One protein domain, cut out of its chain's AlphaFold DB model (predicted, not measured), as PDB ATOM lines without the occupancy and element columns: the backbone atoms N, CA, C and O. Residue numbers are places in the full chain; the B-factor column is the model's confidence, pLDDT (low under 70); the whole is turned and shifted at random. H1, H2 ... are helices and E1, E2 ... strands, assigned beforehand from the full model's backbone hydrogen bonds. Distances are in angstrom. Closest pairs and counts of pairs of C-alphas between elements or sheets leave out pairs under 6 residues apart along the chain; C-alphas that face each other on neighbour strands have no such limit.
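Overview. This is residues 12 to 126 of the 141 residues of an uncharacterized protein of Aquimarina sp. RZ0 (UniProt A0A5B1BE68). A strongly twisted sheet of four strands forms the long middle of this domain, with H1 over E2 and E3 near one end of the sheet and the helical hairpin of H2 and H3 at the opposite end. After E4, residues 105 to 126 have no named element; they loop back until residues 124 to 125 pair with E3. The printed part has 115 residues, with three named helices and four named strands in the order H1, E1, H2, H3, E2, E3, E4; the sheet's order is E1, E2, E3, E4, antiparallel throughout. The class is mixed, helices and strands. The whole is only just compact, close to loose, with a radius of gyration of the C-alphas of 15.8 A and spans of 49 by 34 by 31 A.

Along the chain. Find C-alpha 12 at (135.109, 63.929, -19.504); from there H1 runs over residues 12 to 24, 18.5 A long. E1 is residues 31 to 35, 13.2 A, and H2 follows directly, residues 36 to 45, 14.3 A. H3, residues 51 to 63, measures 18.1 A. Look for C-alpha 66 at (113.724, 66.492, -8.850), where E2 begins; it runs to residue 74, 26.0 A. E3, residues 85 to 94, measures 27.4 A and bends by 53 degrees at residue 91. E4, residues 100 to 104, is 12.6 A long and ends at C-alpha 104, (123.689, 62.481, -16.994).

Arrangement. Begin with the sheet, whose edge strands are E1 and E4. Between E1 and E2 you find N 32 and O 70 at 2.8 A. E2, E3 and E4 form a meander, each strand the antiparallel neighbour of the one before. E2 and E3 are a hairpin, with N 71 and O 88 at 2.7 A; E3 and E4 are another, with N 103 and O 91 at 2.8 A. H1 is on the sheet at a height of 7.3 A, over E2 and only just over E3, where 3 of its C-alphas fall; its closest C-alpha pair with E2 is Thr 18 and Ala 73, 4.3 A. H2 and H3, a helical hairpin, touch at a shallow tilt of 6 degrees, opposite ways, closest at the C-alphas of Val 37 and Gln 58, 5.1 A. H2 is on the sheet, over none of its strands, while H3 only grazes it with residues 58 to 62. H1 is apart from H2 and H3. In H1, H2 and H3 every O i to N i+4 pair is within hydrogen-bond range.

Size, cuts and confidence. The two C-alphas farthest apart are those of Ala 52 and Ser 80, 48.7 A. The printed part has no cut and no long link. Its mean pLDDT is 90.4, and residue 79 alone is under 70.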
ATOM      1  N   THR A  12     133.676  63.940 -19.839       89.50
ATOM      2  CA  THR A  12     135.109  63.929 -19.504       89.50
ATOM      3  C   THR A  12     135.643  65.336 -19.233       89.50
ATOM      4  O   THR A  12     136.357  65.556 -18.261       89.50
ATOM      5  N   THR A  13     135.230  66.319 -20.032       90.50
ATOM      6  CA  THR A  13     135.598  67.724 -19.819       90.50
ATOM      7  C   THR A  13     135.030  68.252 -18.496       90.50
ATOM      8  O   THR A  13     135.728  68.928 -17.743       90.50
ATOM      9  N   ALA A  14     133.780  67.910 -18.172       91.44
ATOM     10  CA  ALA A  14     133.152  68.276 -16.905       91.44
ATOM     11  C   ALA A  14     133.856  67.637 -15.688       91.44
ATOM     12  O   ALA A  14     134.061  68.291 -14.659       91.44
ATOM     13  N   GLU A  15     134.266  66.372 -15.796       92.44
ATOM     14  CA  GLU A  15     135.046  65.673 -14.769       92.44
ATOM     15  C   GLU A  15     136.381  66.381 -14.512       92.44
ATOM     16  O   GLU A  15     136.704  66.667 -13.352       92.44
ATOM     17  N   ASP A  16     137.103  66.733 -15.579       93.25
ATOM     18  CA  ASP A  16     138.375  67.453 -15.508       93.25
ATOM     19  C   ASP A  16     138.210  68.827 -14.843       93.25
ATOM     20  O   ASP A  16     138.947  69.171 -13.914       93.25
ATOM     21  N   TRP A  17     137.209  69.607 -15.257       94.06
ATOM     22  CA  TRP A  17     137.006  70.959 -14.730       94.06
ATOM     23  C   TRP A  17     136.587  70.959 -13.259       94.06
ATOM     24  O   TRP A  17     137.067  71.774 -12.463       94.06
ATOM     25  N   THR A  18     135.723  70.026 -12.852       95.12
ATOM     26  CA  THR A  18     135.345  69.897 -11.437       95.12
ATOM     27  C   THR A  18     136.490  69.323 -10.596       95.12
ATOM     28  O   THR A  18     136.624  69.666  -9.419       95.12
ATOM     29  N   ALA A  19     137.362  68.480 -11.166       94.31
ATOM     30  CA  ALA A  19     138.576  68.009 -10.496       94.31
ATOM     31  C   ALA A  19     139.582  69.143 -10.275       94.31
ATOM     32  O   ALA A  19     140.163  69.238  -9.187       94.31
ATOM     33  N   ALA A  20     139.737  70.031 -11.258       93.38
ATOM     34  CA  ALA A  20     140.561  71.225 -11.139       93.38
ATOM     35  C   ALA A  20     140.077  72.128  -9.993       93.38
ATOM     36  O   ALA A  20     140.891  72.503  -9.145       93.38
ATOM     37  N   TRP A  21     138.765  72.385  -9.892       94.62
ATOM     38  CA  TRP A  21     138.185  73.121  -8.759       94.62
ATOM     39  C   TRP A  21     138.504  72.456  -7.418       94.62
ATOM     40  O   TRP A  21     139.066  73.088  -6.530       94.62
ATOM     41  N   ARG A  22     138.217  71.154  -7.272       94.94
ATOM     42  CA  ARG A  22     138.467  70.419  -6.016       94.94
ATOM     43  C   ARG A  22     139.940  70.425  -5.598       94.94
ATOM     44  O   ARG A  22     140.228  70.318  -4.411       94.94
ATOM     45  N   THR A  23     140.852  70.518  -6.563       94.56
ATOM     46  CA  THR A  23     142.298  70.577  -6.313       94.56
ATOM     47  C   THR A  23     142.739  71.970  -5.867       94.56
ATOM     48  O   THR A  23     143.548  72.087  -4.952       94.56
ATOM     49  N   GLN A  24     142.220  73.022  -6.506       92.38
ATOM     50  CA  GLN A  24     142.617  74.407  -6.230       92.38
ATOM     51  C   GLN A  24     141.889  75.009  -5.020       92.38
ATOM     52  O   GLN A  24     142.463  75.826  -4.303       92.38
ATOM     53  N   CYS A  25     140.658  74.569  -4.759       92.38
ATOM     54  CA  CYS A  25     139.774  75.091  -3.717       92.38
ATOM     55  C   CYS A  25     139.289  73.960  -2.780       92.38
ATOM     56  O   CYS A  25     138.088  73.696  -2.703       92.38
ATOM     57  N   PRO A  26     140.196  73.249  -2.077       93.00
ATOM     58  CA  PRO A  26     139.858  72.021  -1.345       93.00
ATOM     59  C   PRO A  26     138.910  72.234  -0.154       93.00
ATOM     60  O   PRO A  26     138.137  71.335   0.173       93.00
ATOM     61  N   GLU A  27     138.951  73.416   0.466       95.38
ATOM     62  CA  GLU A  27     138.115  73.781   1.621       95.38
ATOM     63  C   GLU A  27     136.797  74.461   1.214       95.38
ATOM     64  O   GLU A  27     135.933  74.720   2.053       95.38
ATOM     65  N   ASN A  28     136.622  74.766  -0.074       94.31
ATOM     66  CA  ASN A  28     135.410  75.385  -0.590       94.31
ATOM     67  C   ASN A  28     134.349  74.322  -0.900       94.31
ATOM     68  O   ASN A  28     134.632  73.146  -1.149       94.31
ATOM     69  N   CYS A  29     133.087  74.751  -0.934       93.50
ATOM     70  CA  CYS A  29     131.997  73.913  -1.414       93.50
ATOM     71  C   CYS A  29     132.264  73.432  -2.852       93.50
ATOM     72  O   CYS A  29     132.798  74.159  -3.692       93.50
ATOM     73  N   LYS A  30     131.865  72.192  -3.138       94.38
ATOM     74  CA  LYS A  30     132.051  71.564  -4.457       94.38
ATOM     75  C   LYS A  30     130.861  71.794  -5.382       94.38
ATOM     76  O   LYS A  30     131.017  71.766  -6.598       94.38
ATOM     77  N   ALA A  31     129.681  71.946  -4.792       95.75
ATOM     78  CA  ALA A  31     128.430  72.121  -5.498       95.75
ATOM     79  C   ALA A  31     127.353  72.671  -4.558       95.75
ATOM     80  O   ALA A  31     127.474  72.562  -3.334       95.75
ATOM     81  N   PHE A  32     126.278  73.166  -5.158       96.75
ATOM     82  CA  PHE A  32     125.038  73.541  -4.497       96.75
ATOM     83  C   PHE A  32     123.896  72.685  -5.033       96.75
ATOM     84  O   PHE A  32     123.853  72.378  -6.225       96.75
ATOM     85  N   LEU A  33     122.980  72.299  -4.147       96.31
ATOM     86  CA  LEU A  33     121.698  71.728  -4.539       96.31
ATOM     87  C   LEU A  33     120.676  72.865  -4.580       96.31
ATOM     88  O   LEU A  33     120.554  73.616  -3.614       96.31
ATOM     89  N   ILE A  34     119.977  72.985  -5.697       96.81
ATOM     90  CA  ILE A  34     118.980  74.011  -5.974       96.81
ATOM     91  C   ILE A  34     117.653  73.282  -6.172       96.81
ATOM     92  O   ILE A  34     117.583  72.419  -7.055       96.81
ATOM     93  N   PRO A  35     116.606  73.588  -5.394       97.31
ATOM     94  CA  PRO A  35     115.299  73.008  -5.635       97.31
ATOM     95  C   PRO A  35     114.826  73.291  -7.060       97.31
ATOM     96  O   PRO A  35     114.873  74.433  -7.518       97.31
ATOM     97  N   ALA A  36     114.364  72.270  -7.786       97.19
ATOM     98  CA  ALA A  36     113.903  72.503  -9.160       97.19
ATOM     99  C   ALA A  36     112.684  73.439  -9.192       97.19
ATOM    100  O   ALA A  36     112.525  74.208 -10.137       97.19
ATOM    101  N   VAL A  37     111.861  73.403  -8.137       97.31
ATOM    102  CA  VAL A  37     110.737  74.325  -7.923       97.31
ATOM    103  C   VAL A  37     111.210  75.780  -7.944       97.31
ATOM    104  O   VAL A  37     110.638  76.566  -8.692       97.31
ATOM    105  N   ASP A  38     112.287  76.110  -7.230       97.56
ATOM    106  CA  ASP A  38     112.811  77.478  -7.149       97.56
ATOM    107  C   ASP A  38     113.284  77.978  -8.524       97.56
ATOM    108  O   ASP A  38     112.972  79.098  -8.921       97.56
ATOM    109  N   LEU A  39     113.986  77.143  -9.310       96.06
ATOM    110  CA  LEU A  39     114.386  77.553 -10.664       96.06
ATOM    111  C   LEU A  39     113.166  77.752 -11.577       96.06
ATOM    112  O   LEU A  39     113.154  78.669 -12.397       96.06
ATOM    113  N   ILE A  40     112.134  76.915 -11.445       97.62
ATOM    114  CA  ILE A  40     110.886  77.074 -12.204       97.62
ATOM    115  C   ILE A  40     110.196  78.397 -11.840       97.62
ATOM    116  O   ILE A  40     109.703  79.076 -12.740       97.62
ATOM    117  N   GLU A  41     110.187  78.781 -10.562       96.88
ATOM    118  CA  GLU A  41     109.638  80.064 -10.102       96.88
ATOM    119  C   GLU A  41     110.403  81.249 -10.688       96.88
ATOM    120  O   GLU A  41     109.775  82.159 -11.219       96.88
ATOM    121  N   VAL A  42     111.738  81.194 -10.713       96.44
ATOM    122  CA  VAL A  42     112.561  82.222 -11.373       96.44
ATOM    123  C   VAL A  42     112.210  82.339 -12.862       96.44
ATOM    124  O   VAL A  42     112.017  83.439 -13.374       96.44
ATOM    125  N   LEU A  43     112.074  81.218 -13.579       96.50
ATOM    126  CA  LEU A  43     111.705  81.236 -15.003       96.50
ATOM    127  C   LEU A  43     110.281  81.772 -15.241       96.50
ATOM    128  O   LEU A  43     110.028  82.414 -16.264       96.50
ATOM    129  N   ASN A  44     109.351  81.523 -14.317       97.19
ATOM    130  CA  ASN A  44     108.005  82.096 -14.355       97.19
ATOM    131  C   ASN A  44     108.019  83.603 -14.058       97.19
ATOM    132  O   ASN A  44     107.409  84.361 -14.808       97.19
ATOM    133  N   GLU A  45     108.782  84.052 -13.059       94.88
ATOM    134  CA  GLU A  45     108.968  85.474 -12.736       94.88
ATOM    135  C   GLU A  45     109.565  86.251 -13.919       94.88
ATOM    136  O   GLU A  45     109.143  87.367 -14.223       94.88
ATOM    137  N   MET A  46     110.484  85.629 -14.663       95.31
ATOM    138  CA  MET A  46     111.048  86.181 -15.899       95.31
ATOM    139  C   MET A  46     110.058  86.219 -17.079       95.31
ATOM    140  O   MET A  46     110.398  86.733 -18.147       95.31
ATOM    141  N   GLY A  47     108.856  85.651 -16.937       94.44
ATOM    142  CA  GLY A  47     107.855  85.547 -18.000       94.44
ATOM    143  C   GLY A  47     108.208  84.543 -19.103       94.44
ATOM    144  O   GLY A  47     107.595  84.572 -20.170       94.44
ATOM    145  N   ILE A  48     109.192  83.665 -18.874       96.56
ATOM    146  CA  ILE A  48     109.543  82.582 -19.808       96.56
ATOM    147  C   ILE A  48     108.474  81.486 -19.759       96.56
ATOM    148  O   ILE A  48     108.114  80.922 -20.793       96.56
ATOM    149  N   LEU A  49     107.964  81.193 -18.561       96.38
ATOM    150  CA  LEU A  49     106.857  80.267 -18.333       96.38
ATOM    151  C   LEU A  49     105.614  81.044 -17.903       96.38
ATOM    152  O   LEU A  49     105.710  81.951 -17.079       96.38
ATOM    153  N   ASP A  50     104.444  80.646 -18.398       97.31
ATOM    154  CA  ASP A  50     103.175  81.078 -17.806       97.31
ATOM    155  C   ASP A  50     102.860  80.291 -16.520       97.31
ATOM    156  O   ASP A  50     103.417  79.215 -16.276       97.31
ATOM    157  N   ASP A  51     101.951  80.823 -15.698       97.75
ATOM    158  CA  ASP A  51     101.621  80.261 -14.379       97.75
ATOM    159  C   ASP A  51     101.129  78.810 -14.467       97.75
ATOM    160  O   ASP A  51     101.443  77.977 -13.617       97.75
ATOM    161  N   ALA A  52     100.369  78.480 -15.516       97.88
ATOM    162  CA  ALA A  52      99.844  77.134 -15.714       97.88
ATOM    163  C   ALA A  52     100.970  76.130 -16.014       97.88
ATOM    164  O   ALA A  52     100.983  75.023 -15.466       97.88
ATOM    165  N   THR A  53     101.929  76.521 -16.852       97.69
ATOM    166  CA  THR A  53     103.098  75.713 -17.211       97.69
ATOM    167  C   THR A  53     104.046  75.573 -16.026       97.69
ATOM    168  O   THR A  53     104.497  74.463 -15.735       97.69
ATOM    169  N   ALA A  54     104.301  76.665 -15.301       97.31
ATOM    170  CA  ALA A  54     105.118  76.660 -14.096       97.31
ATOM    171  C   ALA A  54     104.529  75.716 -13.040       97.31
ATOM    172  O   ALA A  54     105.213  74.810 -12.569       97.31
ATOM    173  N   GLN A  55     103.227  75.826 -12.761       97.81
ATOM    174  CA  GLN A  55     102.551  74.967 -11.792       97.81
ATOM    175  C   GLN A  55     102.621  73.479 -12.176       97.81
ATOM    176  O   GLN A  55     102.829  72.620 -11.312       97.81
ATOM    177  N   ALA A  56     102.462  73.151 -13.461       98.00
ATOM    178  CA  ALA A  56     102.587  71.777 -13.950       98.00
ATOM    179  C   ALA A  56     104.022  71.235 -13.796       98.00
ATOM    180  O   ALA A  56     104.214  70.086 -13.376       98.00
ATOM    181  N   ALA A  57     105.030  72.062 -14.086       97.44
ATOM    182  CA  ALA A  57     106.434  71.707 -13.916       97.44
ATOM    183  C   ALA A  57     106.796  71.514 -12.432       97.44
ATOM    184  O   ALA A  57     107.414  70.508 -12.086       97.44
ATOM    185  N   GLN A  58     106.338  72.399 -11.540       97.50
ATOM    186  CA  GLN A  58     106.547  72.285 -10.091       97.50
ATOM    187  C   GLN A  58     105.932  71.007  -9.514       97.50
ATOM    188  O   GLN A  58     106.559  70.321  -8.702       97.50
ATOM    189  N   ASN A  59     104.721  70.651  -9.955       97.75
ATOM    190  CA  ASN A  59     104.068  69.408  -9.546       97.75
ATOM    191  C   ASN A  59     104.895  68.189  -9.958       97.75
ATOM    192  O   ASN A  59     105.080  67.273  -9.158       97.75
ATOM    193  N   THR A  60     105.428  68.200 -11.181       97.12
ATOM    194  CA  THR A  60     106.302  67.133 -11.682       97.12
ATOM    195  C   THR A  60     107.580  67.042 -10.849       97.12
ATOM    196  O   THR A  60     107.904  65.963 -10.356       97.12
ATOM    197  N   ALA A  61     108.260  68.171 -10.629       96.75
ATOM    198  CA  ALA A  61     109.477  68.238  -9.825       96.75
ATOM    199  C   ALA A  61     109.256  67.707  -8.404       96.75
ATOM    200  O   ALA A  61     110.011  66.861  -7.932       96.75
ATOM    201  N   THR A  62     108.167  68.123  -7.758       95.81
ATOM    202  CA  THR A  62     107.815  67.683  -6.403       95.81
ATOM    203  C   THR A  62     107.517  66.184  -6.355       95.81
ATOM    204  O   THR A  62     108.064  65.467  -5.521       95.81
ATOM    205  N   GLN A  63     106.670  65.684  -7.262       96.31
ATOM    206  CA  GLN A  63     106.273  64.271  -7.291       96.31
ATOM    207  C   GLN A  63     107.450  63.338  -7.569       96.31
ATOM    208  O   GLN A  63     107.496  62.231  -7.038       96.31
ATOM    209  N   GLN A  64     108.391  63.784  -8.398       94.56
ATOM    210  CA  GLN A  64     109.552  62.999  -8.796       94.56
ATOM    211  C   GLN A  64     110.806  63.316  -7.972       94.56
ATOM    212  O   GLN A  64     111.861  62.767  -8.276       94.56
ATOM    213  N   SER A  65     110.699  64.162  -6.937       95.31
ATOM    214  CA  SER A  65     111.828  64.618  -6.109       95.31
ATOM    215  C   SER A  65     113.022  65.082  -6.952       95.31
ATOM    216  O   SER A  65     114.151  64.622  -6.756       95.31
ATOM    217  N   LEU A  66     112.732  65.932  -7.941       97.12
ATOM    218  CA  LEU A  66     113.724  66.492  -8.850       97.12
ATOM    219  C   LEU A  66     114.293  67.775  -8.273       97.12
ATOM    220  O   LEU A  66     113.544  68.672  -7.895       97.12
ATOM    221  N   ASP A  67     115.612  67.870  -8.315       97.44
ATOM    222  CA  ASP A  67     116.370  69.060  -7.952       97.44
ATOM    223  C   ASP A  67     117.466  69.292  -8.992       97.44
ATOM    224  O   ASP A  67     117.670  68.489  -9.904       97.44
ATOM    225  N   ILE A  68     118.201  70.381  -8.858       97.12
ATOM    226  CA  ILE A  68     119.292  70.761  -9.744       97.12
ATOM    227  C   ILE A  68     120.574  70.798  -8.925       97.12
ATOM    228  O   ILE A  68     120.585  71.277  -7.793       97.12
ATOM    229  N   ARG A  69     121.679  70.317  -9.489       96.69
ATOM    230  CA  ARG A  69     122.997  70.471  -8.877       96.69
ATOM    231  C   ARG A  69     123.858  71.392  -9.719       96.69
ATOM    232  O   ARG A  69     124.074  71.119 -10.894       96.69
ATOM    233  N   ALA A  70     124.373  72.441  -9.088       96.19
ATOM    234  CA  ALA A  70     125.349  73.352  -9.666       96.19
ATOM    235  C   ALA A  70     126.734  73.050  -9.084       96.19
ATOM    236  O   ALA A  70     126.987  73.311  -7.910       96.19
ATOM    237  N   TYR A  71     127.613  72.465  -9.889       95.56
ATOM    238  CA  TYR A  71     129.004  72.191  -9.560       95.56
ATOM    239  C   TYR A  71     129.885  73.406  -9.807       95.56
ATOM    240  O   TYR A  71     129.795  74.044 -10.855       95.56
ATOM    241  N   MET A  72     130.807  73.647  -8.880       95.00
ATOM    242  CA  MET A  72     131.913  74.569  -9.101       95.00
ATOM    243  C   MET A  72     132.993  73.883  -9.946       95.00
ATOM    244  O   MET A  72     133.346  72.721  -9.712       95.00
ATOM    245  N   ALA A  73     133.517  74.602 -10.930       93.19
ATOM    246  CA  ALA A  73     134.447  74.080 -11.917       93.19
ATOM    247  C   ALA A  73     135.482  75.147 -12.311       93.19
ATOM    248  O   ALA A  73     135.256  76.339 -12.133       93.19
ATOM    249  N   ILE A  74     136.629  74.719 -12.838       91.44
ATOM    250  CA  ILE A  74     137.637  75.616 -13.421       91.44
ATOM    251  C   ILE A  74     137.890  75.163 -14.854       91.44
ATOM    252  O   ILE A  74     138.294  74.021 -15.076       91.44
ATOM    253  N   GLY A  75     137.636  76.051 -15.814       85.88
ATOM    254  CA  GLY A  75     137.770  75.761 -17.237       85.88
ATOM    255  C   GLY A  75     139.219  75.503 -17.657       85.88
ATOM    256  O   GLY A  75     140.152  76.162 -17.193       85.88
ATOM    257  N   ALA A  76     139.407  74.563 -18.583       78.19
ATOM    258  CA  ALA A  76     140.702  74.251 -19.189       78.19
ATOM    259  C   ALA A  76     141.022  75.224 -20.338       78.19
ATOM    260  O   ALA A  76     141.017  74.864 -21.515       78.19
ATOM    261  N   GLU A  77     141.256  76.484 -19.986       79.62
ATOM    262  CA  GLU A  77     141.651  77.526 -20.934       79.62
ATOM    263  C   GLU A  77     143.104  77.331 -21.412       79.62
ATOM    264  O   GLU A  77     143.927  76.750 -20.694       79.62
ATOM    265  N   PRO A  78     143.466  77.803 -22.623       70.94
ATOM    266  CA  PRO A  78     144.836  77.703 -23.107       70.94
ATOM    267  C   PRO A  78     145.806  78.440 -22.166       70.94
ATOM    268  O   PRO A  78     145.416  79.430 -21.548       70.94
ATOM    269  N   PRO A  79     147.099  78.056 -22.117       65.06
ATOM    270  CA  PRO A  79     148.073  78.604 -21.158       65.06
ATOM    271  C   PRO A  79     148.242  80.131 -21.185       65.06
ATOM    272  O   PRO A  79     148.798  80.714 -20.259       65.06
ATOM    273  N   SER A  80     147.809  80.782 -22.266       70.88
ATOM    274  CA  SER A  80     147.823  82.234 -22.441       70.88
ATOM    275  C   SER A  80     146.669  82.966 -21.748       70.88
ATOM    276  O   SER A  80     146.645  84.195 -21.779       70.88
ATOM    277  N   LYS A  81     145.696  82.248 -21.180       72.12
ATOM    278  CA  LYS A  81     144.499  82.801 -20.543       72.12
ATOM    279  C   LYS A  81     144.419  82.302 -19.098       72.12
ATOM    280  O   LYS A  81     144.792  81.173 -18.795       72.12
ATOM    281  N   ILE A  82     143.967  83.173 -18.199       73.38
ATOM    282  CA  ILE A  82     143.718  82.796 -16.805       73.38
ATOM    283  C   ILE A  82     142.529  81.821 -16.803       73.38
ATOM    284  O   ILE A  82     141.518  82.149 -17.428       73.38
ATOM    285  N   PRO A  83     142.636  80.643 -16.156       78.50
ATOM    286  CA  PRO A  83     141.516  79.720 -16.035       78.50
ATOM    287  C   PRO A  83     140.305  80.418 -15.413       78.50
ATOM    288  O   PRO A  83     140.423  81.047 -14.362       78.50
ATOM    289  N   GLU A  84     139.160  80.327 -16.079       83.06
ATOM    290  CA  GLU A  84     137.914  80.942 -15.620       83.06
ATOM    291  C   GLU A  84     137.154  79.975 -14.709       83.06
ATOM    292  O   GLU A  84     137.092  78.771 -14.978       83.06
ATOM    293  N   GLU A  85     136.567  80.508 -13.638       88.75
ATOM    294  CA  GLU A  85     135.606  79.773 -12.818       88.75
ATOM    295  C   GLU A  85     134.338  79.505 -13.636       88.75
ATOM    296  O   GLU A  85     133.851  80.372 -14.363       88.75
ATOM    297  N   ARG A  86     133.826  78.281 -13.532       88.94
ATOM    298  CA  ARG A  86     132.677  77.769 -14.281       88.94
ATOM    299  C   ARG A  86     131.631  77.202 -13.320       88.94
ATOM    300  O   ARG A  86     131.974  76.706 -12.244       88.94
ATOM    301  N   LEU A  87     130.368  77.214 -13.741       91.00
ATOM    302  CA  LEU A  87     129.255  76.534 -13.071       91.00
ATOM    303  C   LEU A  87     128.676  75.489 -14.015       91.00
ATOM    304  O   LEU A  87     128.078  75.833 -15.034       91.00
ATOM    305  N   LEU A  88     128.837  74.216 -13.654       91.94
ATOM    306  CA  LEU A  88     128.251  73.105 -14.400       91.94
ATOM    307  C   LEU A  88     126.956  72.662 -13.733       91.94
ATOM    308  O   LEU A  88     126.953  72.326 -12.551       91.94
ATOM    309  N   ILE A  89     125.865  72.637 -14.485       93.94
ATOM    310  CA  ILE A  89     124.536  72.324 -13.971       93.94
ATOM    311  C   ILE A  89     124.040  70.996 -14.536       93.94
ATOM    312  O   ILE A  89     124.105  70.755 -15.742       93.94
ATOM    313  N   VAL A  90     123.509  70.152 -13.651       93.62
ATOM    314  CA  VAL A  90     122.819  68.899 -13.987       93.62
ATOM    315  C   VAL A  90     121.479  68.813 -13.260       93.62
ATOM    316  O   VAL A  90     121.309  69.369 -12.173       93.62
ATOM    317  N   GLY A  91     120.525  68.085 -13.841       94.56
ATOM    318  CA  GLY A  91     119.341  67.642 -13.104       94.56
ATOM    319  C   GLY A  91     119.708  66.539 -12.111       94.56
ATOM    320  O   GLY A  91     120.695  65.832 -12.299       94.56
ATOM    321  N   THR A  92     118.913  66.371 -11.064       95.81
ATOM    322  CA  THR A  92     119.065  65.294 -10.084       95.81
ATOM    323  C   THR A  92     117.712  64.705  -9.717       95.81
ATOM    324  O   THR A  92     116.690  65.382  -9.811       95.81
ATOM    325  N   GLN A  93     117.712  63.454  -9.268       95.25
ATOM    326  CA  GLN A  93     116.558  62.819  -8.644       95.25
ATOM    327  C   GLN A  93     116.959  62.224  -7.296       95.25
ATOM    328  O   GLN A  93     117.973  61.531  -7.186       95.25
ATOM    329  N   LYS A  94     116.158  62.481  -6.260       95.19
ATOM    330  CA  LYS A  94     116.367  61.875  -4.945       95.19
ATOM    331  C   LYS A  94     115.911  60.417  -4.940       95.19
ATOM    332  O   LYS A  94     114.743  60.129  -5.191       95.19
ATOM    333  N   ASP A  95     116.820  59.504  -4.615       90.25
ATOM    334  CA  ASP A  95     116.502  58.087  -4.473       90.25
ATOM    335  C   ASP A  95     115.828  57.765  -3.124       90.25
ATOM    336  O   ASP A  95     115.737  58.591  -2.212       90.25
ATOM    337  N   SER A  96     115.359  56.521  -2.980       90.44
ATOM    338  CA  SER A  96     114.716  56.042  -1.744       90.44
ATOM    339  C   SER A  96     115.630  56.043  -0.507       90.44
ATOM    340  O   SER A  96     115.131  56.026   0.618       90.44
ATOM    341  N   GLY A  97     116.952  56.089  -0.700       90.00
ATOM    342  CA  GLY A  97     117.950  56.245   0.360       90.00
ATOM    343  C   GLY A  97     118.194  57.706   0.750       90.00
ATOM    344  O   GLY A  97     118.950  57.976   1.681       90.00
ATOM    345  N   GLY A  98     117.549  58.649   0.062       90.44
ATOM    346  CA  GLY A  98     117.704  60.080   0.270       90.44
ATOM    347  C   GLY A  98     118.919  60.685  -0.431       90.44
ATOM    348  O   GLY A  98     119.242  61.842  -0.156       90.44
ATOM    349  N   VAL A  99     119.578  59.939  -1.322       91.62
ATOM    350  CA  VAL A  99     120.726  60.415  -2.099       91.62
ATOM    351  C   VAL A  99     120.228  61.096  -3.369       91.62
ATOM    352  O   VAL A  99     119.427  60.538  -4.113       91.62
ATOM    353  N   TYR A 100     120.723  62.301  -3.637       92.25
ATOM    354  CA  TYR A 100     120.448  63.030  -4.874       92.25
ATOM    355  C   TYR A 100     121.363  62.504  -5.981       92.25
ATOM    356  O   TYR A 100     122.568  62.763  -5.961       92.25
ATOM    357  N   ARG A 101     120.806  61.730  -6.910       92.06
ATOM    358  CA  ARG A 101     121.532  61.129  -8.034       92.06
ATOM    359  C   ARG A 101     121.496  62.055  -9.230       92.06
ATOM    360  O   ARG A 101     120.433  62.579  -9.555       92.06
ATOM    361  N   ASP A 102     122.638  62.252  -9.873       93.56
ATOM    362  CA  ASP A 102     122.730  63.133 -11.033       93.56
ATOM    363  C   ASP A 102     122.063  62.488 -12.244       93.56
ATOM    364  O   ASP A 102     122.081  61.272 -12.407       93.56
ATOM    365  N   ILE A 103     121.469  63.308 -13.100       90.69
ATOM    366  CA  ILE A 103     120.911  62.882 -14.376       90.69
ATOM    367  C   ILE A 103     121.913  63.285 -15.455       90.69
ATOM    368  O   ILE A 103     122.037  64.462 -15.788       90.69
ATOM    369  N   ILE A 104     122.626  62.303 -15.999       87.81
ATOM    370  CA  ILE A 104     123.689  62.481 -16.994       87.81
ATOM    371  C   ILE A 104     123.351  61.627 -18.215       87.81
ATOM    372  O   ILE A 104     122.938  60.474 -18.095       87.81
ATOM    373  N   ASN A 105     123.502  62.183 -19.416       85.25
ATOM    374  CA  ASN A 105     123.121  61.548 -20.683       85.25
ATOM    375  C   ASN A 105     121.653  61.061 -20.682       85.25
ATOM    376  O   ASN A 105     121.340  59.997 -21.220       85.25
ATOM    377  N   GLY A 106     120.761  61.798 -20.007       82.44
ATOM    378  CA  GLY A 106     119.340  61.454 -19.877       82.44
ATOM    379  C   GLY A 106     119.058  60.258 -18.962       82.44
ATOM    380  O   GLY A 106     117.957  59.704 -19.010       82.44
ATOM    381  N   LYS A 107     120.034  59.842 -18.145       87.38
ATOM    382  CA  LYS A 107     119.936  58.691 -17.245       87.38
ATOM    383  C   LYS A 107     120.273  59.073 -15.816       87.38
ATOM    384  O   LYS A 107     121.170  59.878 -15.599       87.38
ATOM    385  N   ILE A 108     119.591  58.450 -14.864       85.56
ATOM    386  CA  ILE A 108     119.930  58.566 -13.448       85.56
ATOM    387  C   ILE A 108     121.239  57.812 -13.196       85.56
ATOM    388  O   ILE A 108     121.372  56.639 -13.554       85.56
ATOM    389  N   ASP A 109     122.208  58.496 -12.597       81.38
ATOM    390  CA  ASP A 109     123.461  57.908 -12.137       81.38
ATOM    391  C   ASP A 109     123.196  56.795 -11.104       81.38
ATOM    392  O   ASP A 109     122.190  56.819 -10.396       81.38
ATOM    393  N   ASP A 110     124.087  55.806 -11.013       81.06
ATOM    394  CA  ASP A 110     123.931  54.537 -10.265       81.06
ATOM    395  C   ASP A 110     122.946  53.529 -10.898       81.06
ATOM    396  O   ASP A 110     123.306  52.376 -11.138       81.06
ATOM    397  N   THR A 111     121.711  53.933 -11.224       78.62
ATOM    398  CA  THR A 111     120.685  52.992 -11.729       78.62
ATOM    399  C   THR A 111     120.719  52.807 -13.245       78.62
ATOM    400  O   THR A 111     120.297  51.767 -13.756       78.62
ATOM    401  N   GLY A 112     121.195  53.814 -13.981       80.44
ATOM    402  CA  GLY A 112     121.142  53.859 -15.440       80.44
ATOM    403  C   GLY A 112     119.721  53.973 -16.003       80.44
ATOM    404  O   GLY A 112     119.541  53.833 -17.218       80.44
ATOM    405  N   GLU A 113     118.719  54.207 -15.147       85.12
ATOM    406  CA  GLU A 113     117.328  54.373 -15.552       85.12
ATOM    407  C   GLU A 113     117.207  55.587 -16.471       85.12
ATOM    408  O   GLU A 113     117.657  56.689 -16.158       85.12
ATOM    409  N   LYS A 114     116.617  55.360 -17.644       86.75
ATOM    410  CA  LYS A 114     116.469  56.373 -18.679       86.75
ATOM    411  C   LYS A 114     115.248  57.238 -18.386       86.75
ATOM    412  O   LYS A 114     114.130  56.733 -18.382       86.75
ATOM    413  N   ILE A 115     115.476  58.536 -18.235       83.25
ATOM    414  CA  ILE A 115     114.429  59.538 -18.014       83.25
ATOM    415  C   ILE A 115     113.904  60.052 -19.350       83.25
ATOM    416  O   ILE A 115     112.702  60.066 -19.603       83.25
ATOM    417  N   VAL A 116     114.820  60.448 -20.229       82.12
ATOM    418  CA  VAL A 116     114.512  61.039 -21.532       82.12
ATOM    419  C   VAL A 116     115.560  60.626 -22.558       82.12
ATOM    420  O   VAL A 116     116.715  60.372 -22.224       82.12
ATOM    421  N   ASP A 117     115.152  60.566 -23.824       79.69
ATOM    422  CA  ASP A 117     116.098  60.577 -24.939       79.69
ATOM    423  C   ASP A 117     116.662  61.989 -25.101       79.69
ATOM    424  O   ASP A 117     115.906  62.931 -25.347       79.69
ATOM    425  N   ILE A 118     117.980  62.131 -24.957       75.88
ATOM    426  CA  ILE A 118     118.692  63.378 -25.236       75.88
ATOM    427  C   ILE A 118     119.864  63.123 -26.178       75.88
ATOM    428  O   ILE A 118     120.469  62.051 -26.161       75.88
ATOM    429  N   GLU A 119     120.191  64.133 -26.979       73.81
ATOM    430  CA  GLU A 119     121.477  64.233 -27.662       73.81
ATOM    431  C   GLU A 119     122.420  65.076 -26.783       73.81
ATOM    432  O   GLU A 119     122.051  66.169 -26.340       73.81
ATOM    433  N   GLY A 120     123.621  64.556 -26.507       77.06
ATOM    434  CA  GLY A 120     124.619  65.196 -25.639       77.06
ATOM    435  C   GLY A 120     124.648  64.683 -24.191       77.06
ATOM    436  O   GLY A 120     124.018  63.680 -23.851       77.06
ATOM    437  N   SER A 121     125.433  65.369 -23.354       80.19
ATOM    438  CA  SER A 121     125.754  64.977 -21.977       80.19
ATOM    439  C   SER A 121     124.672  65.269 -20.940       80.19
ATOM    440  O   SER A 121     124.657  64.641 -19.883       80.19
ATOM    441  N   GLY A 122     123.785  66.230 -21.195       79.50
ATOM    442  CA  GLY A 122     122.889  66.787 -20.179       79.50
ATOM    443  C   GLY A 122     123.603  67.592 -19.081       79.50
ATOM    444  O   GLY A 122     122.988  67.881 -18.058       79.50
ATOM    445  N   ILE A 123     124.880  67.939 -19.282       84.38
ATOM    446  CA  ILE A 123     125.686  68.780 -18.388       84.38
ATOM    447  C   ILE A 123     125.826  70.143 -19.043       84.38
ATOM    448  O   ILE A 123     126.385  70.234 -20.134       84.38
ATOM    449  N   PHE A 124     125.343  71.193 -18.387       81.88
ATOM    450  CA  PHE A 124     125.280  72.530 -18.973       81.88
ATOM    451  C   PHE A 124     126.279  73.478 -18.316       81.88
ATOM    452  O   PHE A 124     126.314  73.558 -17.091       81.88
ATOM    453  N   ASP A 125     127.054  74.222 -19.106       78.94
ATOM    454  CA  ASP A 125     127.848  75.343 -18.588       78.94
ATOM    455  C   ASP A 125     126.970  76.598 -18.544       78.94
ATOM    456  O   ASP A 125     126.508  77.084 -19.576       78.94
ATOM    457  N   PHE A 126     126.706  77.097 -17.338       74.75
ATOM    458  CA  PHE A 126     125.874  78.281 -17.105       74.75
ATOM    459  C   PHE A 126     126.685  79.565 -16.920       74.75
ATOM    460  O   PHE A 126     126.118  80.619 -16.623       74.75
TER     461      PHE A 126